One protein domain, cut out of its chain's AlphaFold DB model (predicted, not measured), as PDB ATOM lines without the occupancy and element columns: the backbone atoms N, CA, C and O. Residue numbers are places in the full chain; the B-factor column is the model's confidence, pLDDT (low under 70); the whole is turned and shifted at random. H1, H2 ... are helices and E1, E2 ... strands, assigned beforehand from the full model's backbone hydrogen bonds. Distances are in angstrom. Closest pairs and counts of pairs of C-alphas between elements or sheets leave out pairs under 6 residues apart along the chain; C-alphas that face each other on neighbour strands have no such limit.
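This is residues 245 to 338 of the 345 residues of a protein of Rotaria socialis (UniProt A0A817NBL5). Two small antiparallel sheets, one of four strands (E1, E7, E3, E4) and one of three (E2, E6, E5), are set at an angle and offset from each other along the longest axis, only partly face to face, and the chain passes between them again and again. The hairpin E5 and E6 reaches out to one end of the domain, the link between E3 and E4 lies towards the other, and the small helix H1 is by the three-stranded sheet. The printed part has 94 residues with one named helix and seven named strands, in the order E1 E2 H1 E3 E4 E5 E6 E7, and the class is mostly strand. The whole is compact, with a radius of gyration of the C-alphas of 13.6 A and spans of 40 by 29 by 23 A.

E1, residues 251 to 259, begins at C-alpha 251 (260.488, 235.960, 273.432), bends by 84 degrees at residue 256 and is 18.8 A long. E2 is residues 263 to 268, 16.5 A. H1 is residues 272 to 276, 6.6 A. E3, residues 278 to 283, measures 16.8 A, and E4, residues 290 to 292, 6.7 A. E5 is residues 300 to 304, 12.9 A. E6, residues 310 to 317, is 22.6 A long and begins at C-alpha 310 (242.544, 226.622, 276.962). E7, residues 328 to 335, is 20.7 A long and ends at C-alpha 335 (258.368, 229.129, 266.255).

The larger sheet runs E1 E7 E3 E4, with E1 and E4 as edge strands; it is only just strongly twisted, its C-alphas lying up to 4.3 A off the best plane. E1 and E7 are antiparallel at 166 degrees, with N 253 and O 331 within hydrogen-bond range at 2.8 A. E7 and E3 are antiparallel at 155 degrees, with N 281 and O 332 at 2.8 A. E3 and E4 form a hairpin, with N 292 and O 280 at 2.8 A. In the other sheet E6 is the inner strand. E2 and E6 are antiparallel at 161 degrees, with N 266 and O 314 at 2.9 A. E5 and E6 form a hairpin, with N 301 and O 313 at 2.9 A. Strands of different sheets are apart, for instance E2 and E7, or E3 and E6. H1 only grazes the sheet E2 E6 E5, with its residues 272 to 275, and is not on the larger sheet. In H1 every O i to N i+4 pair is within hydrogen-bond range.

The two C-alphas farthest apart, those of Leu 287 and Thr 306, are 41.7 A apart. The printed part has no cut and no long link. Mean pLDDT of the printed part is 78.9; it is under 70 at residues 271 to 276, 294 to 297, 299 to 310 and 336 to 338.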
ATOM      1  N   ALA A 245     254.141 236.270 264.968       84.75
ATOM      2  CA  ALA A 245     255.593 236.215 264.988       84.75
ATOM      3  C   ALA A 245     256.126 235.810 263.602       84.75
ATOM      4  O   ALA A 245     255.503 235.046 262.867       84.75
ATOM      5  N   ARG A 246     257.271 236.368 263.218       85.12
ATOM      6  CA  ARG A 246     257.998 236.048 261.986       85.12
ATOM      7  C   ARG A 246     259.196 235.163 262.310       85.12
ATOM      8  O   ARG A 246     259.680 235.103 263.437       85.12
ATOM      9  N   ARG A 247     259.754 234.522 261.285       83.06
ATOM     10  CA  ARG A 247     260.998 233.761 261.430       83.06
ATOM     11  C   ARG A 247     262.118 234.648 261.992       83.06
ATOM     12  O   ARG A 247     262.399 235.708 261.442       83.06
ATOM     13  N   GLY A 248     262.791 234.159 263.033       84.75
ATOM     14  CA  GLY A 248     263.846 234.891 263.743       84.75
ATOM     15  C   GLY A 248     263.331 235.764 264.891       84.75
ATOM     16  O   GLY A 248     264.134 236.332 265.630       84.75
ATOM     17  N   GLU A 249     262.014 235.851 265.070       88.69
ATOM     18  CA  GLU A 249     261.405 236.487 266.230       88.69
ATOM     19  C   GLU A 249     261.236 235.504 267.385       88.69
ATOM     20  O   GLU A 249     261.036 234.304 267.187       88.69
ATOM     21  N   PHE A 250     261.354 236.025 268.601       91.56
ATOM     22  CA  PHE A 250     261.315 235.247 269.826       91.56
ATOM     23  C   PHE A 250     260.856 236.096 271.013       91.56
ATOM     24  O   PHE A 250     260.902 237.332 271.005       91.56
ATOM     25  N   PHE A 251     260.474 235.408 272.081       93.69
ATOM     26  CA  PHE A 251     260.488 235.960 273.432       93.69
ATOM     27  C   PHE A 251     261.420 235.122 274.303       93.69
ATOM     28  O   PHE A 251     261.723 233.975 273.983       93.69
ATOM     29  N   ALA A 252     261.931 235.702 275.376       94.62
ATOM     30  CA  ALA A 252     262.974 235.107 276.182       94.62
ATOM     31  C   ALA A 252     262.937 235.601 277.626       94.62
ATOM     32  O   ALA A 252     262.313 236.609 277.958       94.62
ATOM     33  N   ILE A 253     263.633 234.854 278.474       96.00
ATOM     34  CA  ILE A 253     263.806 235.106 279.895       96.00
ATOM     35  C   ILE A 253     265.306 235.179 280.188       96.00
ATOM     36  O   ILE A 253     266.055 234.286 279.790       96.00
ATOM     37  N   ASP A 254     265.744 236.229 280.879       95.88
ATOM     38  CA  ASP A 254     267.077 236.352 281.481       95.88
ATOM     39  C   ASP A 254     266.948 236.241 283.005       95.88
ATOM     40  O   ASP A 254     266.354 237.101 283.652       95.88
ATOM     41  N   PHE A 255     267.538 235.201 283.593       95.94
ATOM     42  CA  PHE A 255     267.523 234.958 285.039       95.94
ATOM     43  C   PHE A 255     268.581 235.757 285.821       95.94
ATOM     44  O   PHE A 255     268.939 235.383 286.942       95.94
ATOM     45  N   LEU A 256     269.124 236.826 285.223       94.94
ATOM     46  CA  LEU A 256     270.128 237.776 285.736       94.94
ATOM     47  C   LEU A 256     271.523 237.180 285.998       94.94
ATOM     48  O   LEU A 256     272.518 237.905 286.069       94.94
ATOM     49  N   ARG A 257     271.601 235.861 286.178       91.88
ATOM     50  CA  ARG A 257     272.791 235.066 286.486       91.88
ATOM     51  C   ARG A 257     272.601 233.630 286.005       91.88
ATOM     52  O   ARG A 257     271.479 233.205 285.739       91.88
ATOM     53  N   ILE A 258     273.695 232.878 285.942       91.94
ATOM     54  CA  ILE A 258     273.658 231.443 285.642       91.94
ATOM     55  C   ILE A 258     272.921 230.712 286.772       91.94
ATOM     56  O   ILE A 258     273.215 230.912 287.952       91.94
ATOM     57  N   GLN A 259     271.972 229.867 286.391       90.25
ATOM     58  CA  GLN A 259     271.138 229.043 287.254       90.25
ATOM     59  C   GLN A 259     271.468 227.573 287.015       90.25
ATOM     60  O   GLN A 259     271.635 227.192 285.863       90.25
ATOM     61  N   THR A 260     271.544 226.763 288.074       85.62
ATOM     62  CA  THR A 260     271.885 225.325 287.995       85.62
ATOM     63  C   THR A 260     270.752 224.385 288.417       85.62
ATOM     64  O   THR A 260     270.764 223.212 288.069       85.62
ATOM     65  N   ASN A 261     269.778 224.891 289.180       83.31
ATOM     66  CA  ASN A 261     268.665 224.136 289.767       83.31
ATOM     67  C   ASN A 261     267.394 224.994 289.744       83.31
ATOM     68  O   ASN A 261     266.802 225.297 290.781       83.31
ATOM     69  N   LEU A 262     267.035 225.475 288.559       86.31
ATOM     70  CA  LEU A 262     265.888 226.351 288.386       86.31
ATOM     71  C   LEU A 262     264.670 225.559 287.923       86.31
ATOM     72  O   LEU A 262     264.749 224.784 286.970       86.31
ATOM     73  N   SER A 263     263.534 225.857 288.546       87.62
ATOM     74  CA  SER A 263     262.222 225.523 288.013       87.62
ATOM     75  C   SER A 263     261.477 226.806 287.689       87.62
ATOM     76  O   SER A 263     261.418 227.712 288.521       87.62
ATOM     77  N   PHE A 264     260.896 226.879 286.498       88.62
ATOM     78  CA  PHE A 264     260.040 227.989 286.098       88.62
ATOM     79  C   PHE A 264     258.860 227.466 285.283       88.62
ATOM     80  O   PHE A 264     258.902 226.363 284.735       88.62
ATOM     81  N   SER A 265     257.788 228.244 285.228       88.44
ATOM     82  CA  SER A 265     256.594 227.899 284.466       88.44
ATOM     83  C   SER A 265     256.268 228.982 283.456       88.44
ATOM     84  O   SER A 265     256.383 230.167 283.761       88.44
ATOM     85  N   LEU A 266     255.813 228.561 282.285       87.44
ATOM     86  CA  LEU A 266     255.245 229.427 281.266       87.44
ATOM     87  C   LEU A 266     253.755 229.106 281.142       87.44
ATOM     88  O   LEU A 266     253.400 227.950 280.913       87.44
ATOM     89  N   THR A 267     252.903 230.119 281.268       87.25
ATOM     90  CA  THR A 267     251.475 229.997 280.959       87.25
ATOM     91  C   THR A 267     251.240 230.532 279.556       87.25
ATOM     92  O   THR A 267     251.570 231.680 279.268       87.25
ATOM     93  N   VAL A 268     250.692 229.696 278.680       82.25
ATOM     94  CA  VAL A 268     250.472 230.024 277.269       82.25
ATOM     95  C   VAL A 268     248.991 229.873 276.937       82.25
ATOM     96  O   VAL A 268     248.420 228.798 277.121       82.25
ATOM     97  N   GLY A 269     248.380 230.945 276.425       77.19
ATOM     98  CA  GLY A 269     247.041 230.932 275.829       77.19
ATOM     99  C   GLY A 269     247.122 230.746 274.315       77.19
ATOM    100  O   GLY A 269     246.932 231.698 273.568       77.19
ATOM    101  N   HIS A 270     247.473 229.542 273.860       71.38
ATOM    102  CA  HIS A 270     247.555 229.193 272.437       71.38
ATOM    103  C   HIS A 270     247.074 227.762 272.188       71.38
ATOM    104  O   HIS A 270     247.027 226.942 273.105       71.38
ATOM    105  N   THR A 271     246.773 227.455 270.921       66.44
ATOM    106  CA  THR A 271     246.389 226.109 270.482       66.44
ATOM    107  C   THR A 271     247.462 225.072 270.829       66.44
ATOM    108  O   THR A 271     248.660 225.372 270.886       66.44
ATOM    109  N   GLN A 272     247.038 223.820 271.021       62.88
ATOM    110  CA  GLN A 272     247.945 222.699 271.287       62.88
ATOM    111  C   GLN A 272     249.007 222.535 270.180       62.88
ATOM    112  O   GLN A 272     250.145 222.173 270.466       62.88
ATOM    113  N   GLU A 273     248.667 222.891 268.937       64.31
ATOM    114  CA  GLU A 273     249.566 222.835 267.780       64.31
ATOM    115  C   GLU A 273     250.773 223.781 267.902       64.31
ATOM    116  O   GLU A 273     251.887 223.397 267.545       64.31
ATOM    117  N   LEU A 274     250.598 225.000 268.436       65.00
ATOM    118  CA  LEU A 274     251.732 225.909 268.635       65.00
ATOM    119  C   LEU A 274     252.719 225.334 269.658       65.00
ATOM    120  O   LEU A 274     253.927 225.454 269.484       65.00
ATOM    121  N   GLN A 275     252.219 224.667 270.699       63.66
ATOM    122  CA  GLN A 275     253.063 224.069 271.739       63.66
ATOM    123  C   GLN A 275     253.927 222.932 271.198       63.66
ATOM    124  O   GLN A 275     255.085 222.793 271.590       63.66
ATOM    125  N   ASP A 276     253.385 222.133 270.280       67.19
ATOM    126  CA  ASP A 276     254.124 221.029 269.665       67.19
ATOM    127  C   ASP A 276     255.228 221.530 268.720       67.19
ATOM    128  O   ASP A 276     256.218 220.827 268.486       67.19
ATOM    129  N   ASN A 277     255.089 222.772 268.245       72.25
ATOM    130  CA  ASN A 277     256.000 223.447 267.331       72.25
ATOM    131  C   ASN A 277     256.779 224.608 267.982       72.25
ATOM    132  O   ASN A 277     257.387 225.398 267.254       72.25
ATOM    133  N   LEU A 278     256.790 224.734 269.311       78.12
ATOM    134  CA  LEU A 278     257.621 225.723 269.994       78.12
ATOM    135  C   LEU A 278     259.022 225.144 270.212       78.12
ATOM    136  O   LEU A 278     259.191 224.155 270.929       78.12
ATOM    137  N   ASP A 279     260.023 225.768 269.599       85.00
ATOM    138  CA  ASP A 279     261.420 225.505 269.923       85.00
ATOM    139  C   ASP A 279     261.825 226.367 271.114       85.00
ATOM    140  O   ASP A 279     261.323 227.482 271.303       85.00
ATOM    141  N   PHE A 280     262.765 225.860 271.906       87.69
ATOM    142  CA  PHE A 280     263.405 226.663 272.936       87.69
ATOM    143  C   PHE A 280     264.923 226.606 272.812       87.69
ATOM    144  O   PHE A 280     265.506 225.609 272.387       87.69
ATOM    145  N   ASN A 281     265.575 227.700 273.187       90.00
ATOM    146  CA  ASN A 281     267.019 227.849 273.142       90.00
ATOM    147  C   ASN A 281     267.544 228.208 274.523       90.00
ATOM    148  O   ASN A 281     266.968 229.057 275.200       90.00
ATOM    149  N   LEU A 282     268.665 227.609 274.910       91.19
ATOM    150  CA  LEU A 282     269.363 227.928 276.154       91.19
ATOM    151  C   LEU A 282     270.660 228.678 275.854       91.19
ATOM    152  O   LEU A 282     271.327 228.388 274.857       91.19
ATOM    153  N   SER A 283     271.035 229.611 276.727       91.56
ATOM    154  CA  SER A 283     272.336 230.283 276.657       91.56
ATOM    155  C   SER A 283     272.886 230.642 278.038       91.56
ATOM    156  O   SER A 283     272.141 230.901 278.988       91.56
ATOM    157  N   LEU A 284     274.215 230.661 278.151       91.25
ATOM    158  CA  LEU A 284     274.938 231.136 279.334       91.25
ATOM    159  C   LEU A 284     275.253 232.637 279.256       91.25
ATOM    160  O   LEU A 284     275.319 233.295 280.292       91.25
ATOM    161  N   ASP A 285     275.437 233.172 278.047       85.88
ATOM    162  CA  ASP A 285     275.986 234.511 277.802       85.88
ATOM    163  C   ASP A 285     275.131 235.383 276.868       85.88
ATOM    164  O   ASP A 285     275.430 236.560 276.683       85.88
ATOM    165  N   GLY A 286     274.063 234.825 276.294       87.00
ATOM    166  CA  GLY A 286     273.176 235.502 275.351       87.00
ATOM    167  C   GLY A 286     273.754 235.631 273.936       87.00
ATOM    168  O   GLY A 286     273.090 236.186 273.059       87.00
ATOM    169  N   LEU A 287     274.963 235.114 273.693       85.12
ATOM    170  CA  LEU A 287     275.648 235.133 272.397       85.12
ATOM    171  C   LEU A 287     275.609 233.753 271.745       85.12
ATOM    172  O   LEU A 287     275.287 233.634 270.563       85.12
ATOM    173  N   TRP A 288     275.898 232.711 272.524       86.38
ATOM    174  CA  TRP A 288     275.895 231.333 272.053       86.38
ATOM    175  C   TRP A 288     274.637 230.619 272.518       86.38
ATOM    176  O   TRP A 288     274.401 230.460 273.716       86.38
ATOM    177  N   TRP A 289     273.829 230.192 271.551       89.19
ATOM    178  CA  TRP A 289     272.522 229.592 271.786       89.19
ATOM    179  C   TRP A 289     272.500 228.136 271.352       89.19
ATOM    180  O   TRP A 289     273.052 227.771 270.315       89.19
ATOM    181  N   ILE A 290     271.833 227.310 272.153       87.25
ATOM    182  CA  ILE A 290     271.698 225.877 271.914       87.25
ATOM    183  C   ILE A 290     270.221 225.566 271.759       87.25
ATOM    184  O   ILE A 290     269.451 225.757 272.700       87.25
ATOM    185  N   THR A 291     269.847 225.114 270.565       86.69
ATOM    186  CA  THR A 291     268.455 224.885 270.174       86.69
ATOM    187  C   THR A 291     267.986 223.486 270.526       86.69
ATOM    188  O   THR A 291     268.604 222.492 270.143       86.69
ATOM    189  N   TYR A 292     266.825 223.426 271.165       78.75
ATOM    190  CA  TYR A 292     266.057 222.219 271.402       78.75
ATOM    191  C   TYR A 292     264.809 222.249 270.541       78.75
ATOM    192  O   TYR A 292     264.009 223.182 270.610       78.75
ATOM    193  N   ARG A 293     264.669 221.212 269.712       74.69
ATOM    194  CA  ARG A 293     263.537 221.094 268.803       74.69
ATOM    195  C   ARG A 293     262.374 220.422 269.507       74.69
ATOM    196  O   ARG A 293     262.502 219.256 269.878       74.69
ATOM    197  N   SER A 294     261.251 221.131 269.590       66.56
ATOM    198  CA  SER A 294     260.015 220.711 270.263       66.56
ATOM    199  C   SER A 294     260.126 220.544 271.789       66.56
ATOM    200  O   SER A 294     261.128 220.091 272.338       66.56
ATOM    201  N   LEU A 295     259.033 220.843 272.495       69.19
ATOM    202  CA  LEU A 295     258.877 220.638 273.943       69.19
ATOM    203  C   LEU A 295     258.579 219.168 274.312       69.19
ATOM    204  O   LEU A 295     257.856 218.894 275.278       69.19
ATOM    205  N   ASN A 296     259.037 218.203 273.514       64.31
ATOM    206  CA  ASN A 296     258.776 216.783 273.744       64.31
ATOM    207  C   ASN A 296     259.554 216.286 274.973       64.31
ATOM    208  O   ASN A 296     260.769 216.434 275.047       64.31
ATOM    209  N   GLY A 297     258.846 215.695 275.939       63.31
ATOM    210  CA  GLY A 297     259.420 215.219 277.207       63.31
ATOM    211  C   GLY A 297     259.362 216.223 278.366       63.31
ATOM    212  O   GLY A 297     259.592 215.829 279.506       63.31
ATOM    213  N   ILE A 298     258.991 217.481 278.111       70.44
ATOM    214  CA  ILE A 298     258.759 218.483 279.161       70.44
ATOM    215  C   ILE A 298     257.366 218.275 279.755       70.44
ATOM    216  O   ILE A 298     256.391 218.092 279.021       70.44
ATOM    217  N   LYS A 299     257.253 218.302 281.088       69.38
ATOM    218  CA  LYS A 299     255.970 218.103 281.773       69.38
ATOM    219  C   LYS A 299     255.008 219.256 281.480       69.38
ATOM    220  O   LYS A 299     255.281 220.418 281.778       69.38
ATOM    221  N   ARG A 300     253.834 218.906 280.953       69.75
ATOM    222  CA  ARG A 300     252.749 219.845 280.643       69.75
ATOM    223  C   ARG A 300     251.584 219.610 281.598       69.75
ATOM    224  O   ARG A 300     251.206 218.466 281.842       69.75
ATOM    225  N   LYS A 301     251.018 220.691 282.128       68.62
ATOM    226  CA  LYS A 301     249.734 220.678 282.831       68.62
ATOM    227  C   LYS A 301     248.767 221.558 282.044       68.62
ATOM    228  O   LYS A 301     248.991 222.758 281.922       68.62
ATOM    229  N   SER A 302     247.715 220.967 281.490       64.69
ATOM    230  CA  SER A 302     246.607 221.723 280.907       64.69
ATOM    231  C   SER A 302     245.639 222.128 282.014       64.69
ATOM    232  O   SER A 302     245.319 221.313 282.883       64.69
ATOM    233  N   GLN A 303     245.180 223.376 281.989       61.38
ATOM    234  CA  GLN A 303     244.111 223.841 282.861       61.38
ATOM    235  C   GLN A 303     243.043 224.513 282.002       61.38
ATOM    236  O   GLN A 303     243.283 225.549 281.386       61.38
ATOM    237  N   ASP A 304     241.852 223.924 281.973       55.19
ATOM    238  CA  ASP A 304     240.717 224.518 281.277       55.19
ATOM    239  C   ASP A 304     240.194 225.708 282.088       55.19
ATOM    240  O   ASP A 304     239.839 225.565 283.264       55.19
ATOM    241  N   LEU A 305     240.160 226.892 281.472       54.09
ATOM    242  CA  LEU A 305     239.448 228.033 282.032       54.09
ATOM    243  C   LEU A 305     237.974 227.984 281.629       54.09
ATOM    244  O   LEU A 305     237.593 227.478 280.575       54.09
ATOM    245  N   THR A 306     237.131 228.563 282.479       44.91
ATOM    246  CA  THR A 306     235.663 228.559 282.378       44.91
ATOM    247  C   THR A 306     235.090 229.302 281.161       44.91
ATOM    248  O   THR A 306     233.871 229.381 281.031       44.91
ATOM    249  N   SER A 307     235.923 229.823 280.253       49.78
ATOM    250  CA  SER A 307     235.524 230.613 279.079       49.78
ATOM    251  C   SER A 307     235.830 229.968 277.717       49.78
ATOM    252  O   SER A 307     235.665 230.631 276.699       49.78
ATOM    253  N   GLY A 308     236.249 228.699 277.658       50.47
ATOM    254  CA  GLY A 308     236.564 228.026 276.383       50.47
ATOM    255  C   GLY A 308     237.922 228.408 275.778       50.47
ATOM    256  O   GLY A 308     238.294 227.888 274.729       50.47
ATOM    257  N   GLU A 309     238.688 229.267 276.453       57.25
ATOM    258  CA  GLU A 309     240.110 229.472 276.181       57.25
ATOM    259  C   GLU A 309     240.924 228.457 276.995       57.25
ATOM    260  O   GLU A 309     240.904 228.462 278.229       57.25
ATOM    261  N   HIS A 310     241.637 227.563 276.309       65.25
ATOM    262  CA  HIS A 310     242.544 226.622 276.962       65.25
ATOM    263  C   HIS A 310     243.844 227.344 277.339       65.25
ATOM    264  O   HIS A 310     244.570 227.833 276.470       65.25
ATOM    265  N   GLN A 311     244.150 227.409 278.638       74.12
ATOM    266  CA  GLN A 311     245.462 227.830 279.123       74.12
ATOM    267  C   GLN A 311     246.315 226.601 279.430       74.12
ATOM    268  O   GLN A 311     245.882 225.629 280.054       74.12
ATOM    269  N   HIS A 312     247.572 226.655 279.010       75.62
ATOM    270  CA  HIS A 312     248.516 225.572 279.235       75.62
ATOM    271  C   HIS A 312     249.669 226.067 280.087       75.62
ATOM    272  O   HIS A 312     250.329 227.047 279.747       75.62
ATOM    273  N   VAL A 313     249.919 225.365 281.190       82.12
ATOM    274  CA  VAL A 313     251.054 225.618 282.070       82.12
ATOM    275  C   VAL A 313     252.147 224.616 281.734       82.12
ATOM    276  O   VAL A 313     252.028 223.407 281.960       82.12
ATOM    277  N   ILE A 314     253.237 225.131 281.185       80.50
ATOM    278  CA  ILE A 314     254.424 224.362 280.829       80.50
ATOM    279  C   ILE A 314     255.427 224.555 281.955       80.50
ATOM    280  O   ILE A 314     255.844 225.681 282.224       80.50
ATOM    281  N   VAL A 315     255.782 223.471 282.645       83.81
ATOM    282  CA  VAL A 315     256.717 223.523 283.772       83.81
ATOM    283  C   VAL A 315     258.069 223.018 283.301       83.81
ATOM    284  O   VAL A 315     258.196 221.874 282.877       83.81
ATOM    285  N   PHE A 316     259.075 223.872 283.414       83.75
ATOM    286  CA  PHE A 316     260.459 223.561 283.104       83.75
ATOM    287  C   PHE A 316     261.209 223.306 284.403       83.75
ATOM    288  O   PHE A 316     261.111 224.094 285.346       83.75
ATOM    289  N   ASN A 317     261.983 222.228 284.438       84.06
ATOM    290  CA  ASN A 317     262.924 221.949 285.510       84.06
ATOM    291  C   ASN A 317     264.299 221.713 284.892       84.06
ATOM    292  O   ASN A 317     264.447 220.850 284.031       84.06
ATOM    293  N   ALA A 318     265.303 222.470 285.336       81.94
ATOM    294  CA  ALA A 318     266.660 222.392 284.808       81.94
ATOM    295  C   ALA A 318     267.227 220.964 284.833       81.94
ATOM    296  O   ALA A 318     267.970 220.592 283.929       81.94
ATOM    297  N   THR A 319     266.846 220.148 285.822       80.00
ATOM    298  CA  THR A 319     267.314 218.758 285.945       80.00
ATOM    299  C   THR A 319     266.726 217.815 284.896       80.00
ATOM    300  O   THR A 319     267.279 216.740 284.673       80.00
ATOM    301  N   GLU A 320     265.631 218.206 284.237       77.38
ATOM    302  CA  GLU A 320     265.012 217.453 283.138       77.38
ATOM    303  C   GLU A 320     265.743 217.685 281.804       77.38
ATOM    304  O   GLU A 320     265.521 216.947 280.844       77.38
ATOM    305  N   PHE A 321     266.651 218.665 281.733       76.56
ATOM    306  CA  PHE A 321     267.515 218.863 280.571       76.56
ATOM    307  C   PHE A 321     268.692 217.876 280.567       76.56
ATOM    308  O   PHE A 321     269.065 217.295 281.588       76.56
ATOM    309  N   ASN A 322     269.315 217.696 279.400       74.25
ATOM    310  CA  ASN A 322     270.544 216.909 279.277       74.25
ATOM    311  C   ASN A 322     271.632 217.460 280.229       74.25
ATOM    312  O   ASN A 322     271.725 218.670 280.426       74.25
ATOM    313  N   ALA A 323     272.484 216.595 280.793       71.62
ATOM    314  CA  ALA A 323     273.415 216.952 281.880       71.62
ATOM    315  C   ALA A 323     274.342 218.154 281.590       71.62
ATOM    316  O   ALA A 323     274.714 218.886 282.503       71.62
ATOM    317  N   GLY A 324     274.681 218.411 280.321       70.12
ATOM    318  CA  GLY A 324     275.454 219.593 279.912       70.12
ATOM    319  C   GLY A 324     274.706 220.931 280.015       70.12
ATOM    320  O   GLY A 324     275.298 221.973 279.756       70.12
ATOM    321  N   PHE A 325     273.420 220.916 280.374       74.00
ATOM    322  CA  PHE A 325     272.495 222.050 280.251       74.00
ATOM    323  C   PHE A 325     271.668 222.291 281.506       74.00
ATOM    324  O   PHE A 325     270.696 223.040 281.488       74.00
ATOM    325  N   HIS A 326     272.083 221.696 282.621       84.12
ATOM    326  CA  HIS A 326     271.544 222.050 283.932       84.12
ATOM    327  C   HIS A 326     271.909 223.489 284.307       84.12
ATOM    328  O   HIS A 326     271.240 224.084 285.138       84.12
ATOM    329  N   SER A 327     272.931 224.060 283.651       88.06
ATOM    330  CA  SER A 327     273.386 225.438 283.832       88.06
ATOM    331  C   SER A 327     272.977 226.339 282.664       88.06
ATOM    332  O   SER A 327     273.429 226.118 281.543       88.06
ATOM    333  N   PHE A 328     272.194 227.390 282.911       90.81
ATOM    334  CA  PHE A 328     271.872 228.419 281.908       90.81
ATOM    335  C   PHE A 328     271.512 229.753 282.571       90.81
ATOM    336  O   PHE A 328     271.123 229.796 283.735       90.81
ATOM    337  N   ARG A 329     271.648 230.861 281.838       93.56
ATOM    338  CA  ARG A 329     271.161 232.190 282.254       93.56
ATOM    339  C   ARG A 329     269.930 232.610 281.459       93.56
ATOM    340  O   ARG A 329     269.047 233.258 282.012       93.56
ATOM    341  N   TYR A 330     269.881 232.236 280.186       93.94
ATOM    342  CA  TYR A 330     268.836 232.639 279.259       93.94
ATOM    343  C   TYR A 330     268.049 231.440 278.748       93.94
ATOM    344  O   TYR A 330     268.627 230.384 278.475       93.94
ATOM    345  N   VAL A 331     266.751 231.654 278.550       93.56
ATOM    346  CA  VAL A 331     265.862 230.751 277.814       93.56
ATOM    347  C   VAL A 331     265.101 231.581 276.790       93.56
ATOM    348  O   VAL A 331     264.462 232.554 277.169       93.56
ATOM    349  N   ALA A 332     265.153 231.219 275.514       92.94
ATOM    350  CA  ALA A 332     264.385 231.862 274.450       92.94
ATOM    351  C   ALA A 332     263.427 230.867 273.803       92.94
ATOM    352  O   ALA A 332     263.732 229.683 273.744       92.94
ATOM    353  N   PHE A 333     262.307 231.354 273.287       91.25
ATOM    354  CA  PHE A 333     261.259 230.568 272.654       91.25
ATOM    355  C   PHE A 333     260.939 231.146 271.282       91.25
ATOM    356  O   PHE A 333     260.717 232.353 271.147       91.25
ATOM    357  N   ASN A 334     260.905 230.288 270.268       88.44
ATOM    358  CA  ASN A 334     260.657 230.678 268.887       88.44
ATOM    359  C   ASN A 334     259.817 229.624 268.161       88.44
ATOM    360  O   ASN A 334     259.810 228.448 268.515       88.44
ATOM    361  N   GLU A 335     259.126 230.045 267.108       78.19
ATOM    362  CA  GLU A 335     258.368 229.129 266.255       78.19
ATOM    363  C   GLU A 335     259.322 228.239 265.434       78.19
ATOM    364  O   GLU A 335     260.293 228.729 264.844       78.19
ATOM    365  N   SER A 336     259.057 226.927 265.413       66.44
ATOM    366  CA  SER A 336     259.898 225.915 264.748       66.44
ATOM    367  C   SER A 336     259.541 225.662 263.278       66.44
ATOM    368  O   SER A 336     260.395 225.226 262.500       66.44
ATOM    369  N   LYS A 337     258.291 225.930 262.864       63.19
ATOM    370  CA  LYS A 337     257.784 225.642 261.511       63.19
ATOM    371  C   LYS A 337     257.338 226.901 260.783       63.19
ATOM    372  O   LYS A 337     256.819 227.837 261.369       63.19
ATOM    373  N   ILE A 338     257.513 226.883 259.463       48.19
ATOM    374  CA  ILE A 338     256.833 227.809 258.558       48.19
ATOM    375  C   ILE A 338     255.359 227.410 258.594       48.19
ATOM    376  O   ILE A 338     255.026 226.329 258.105       48.19
TER     377      ILE A 338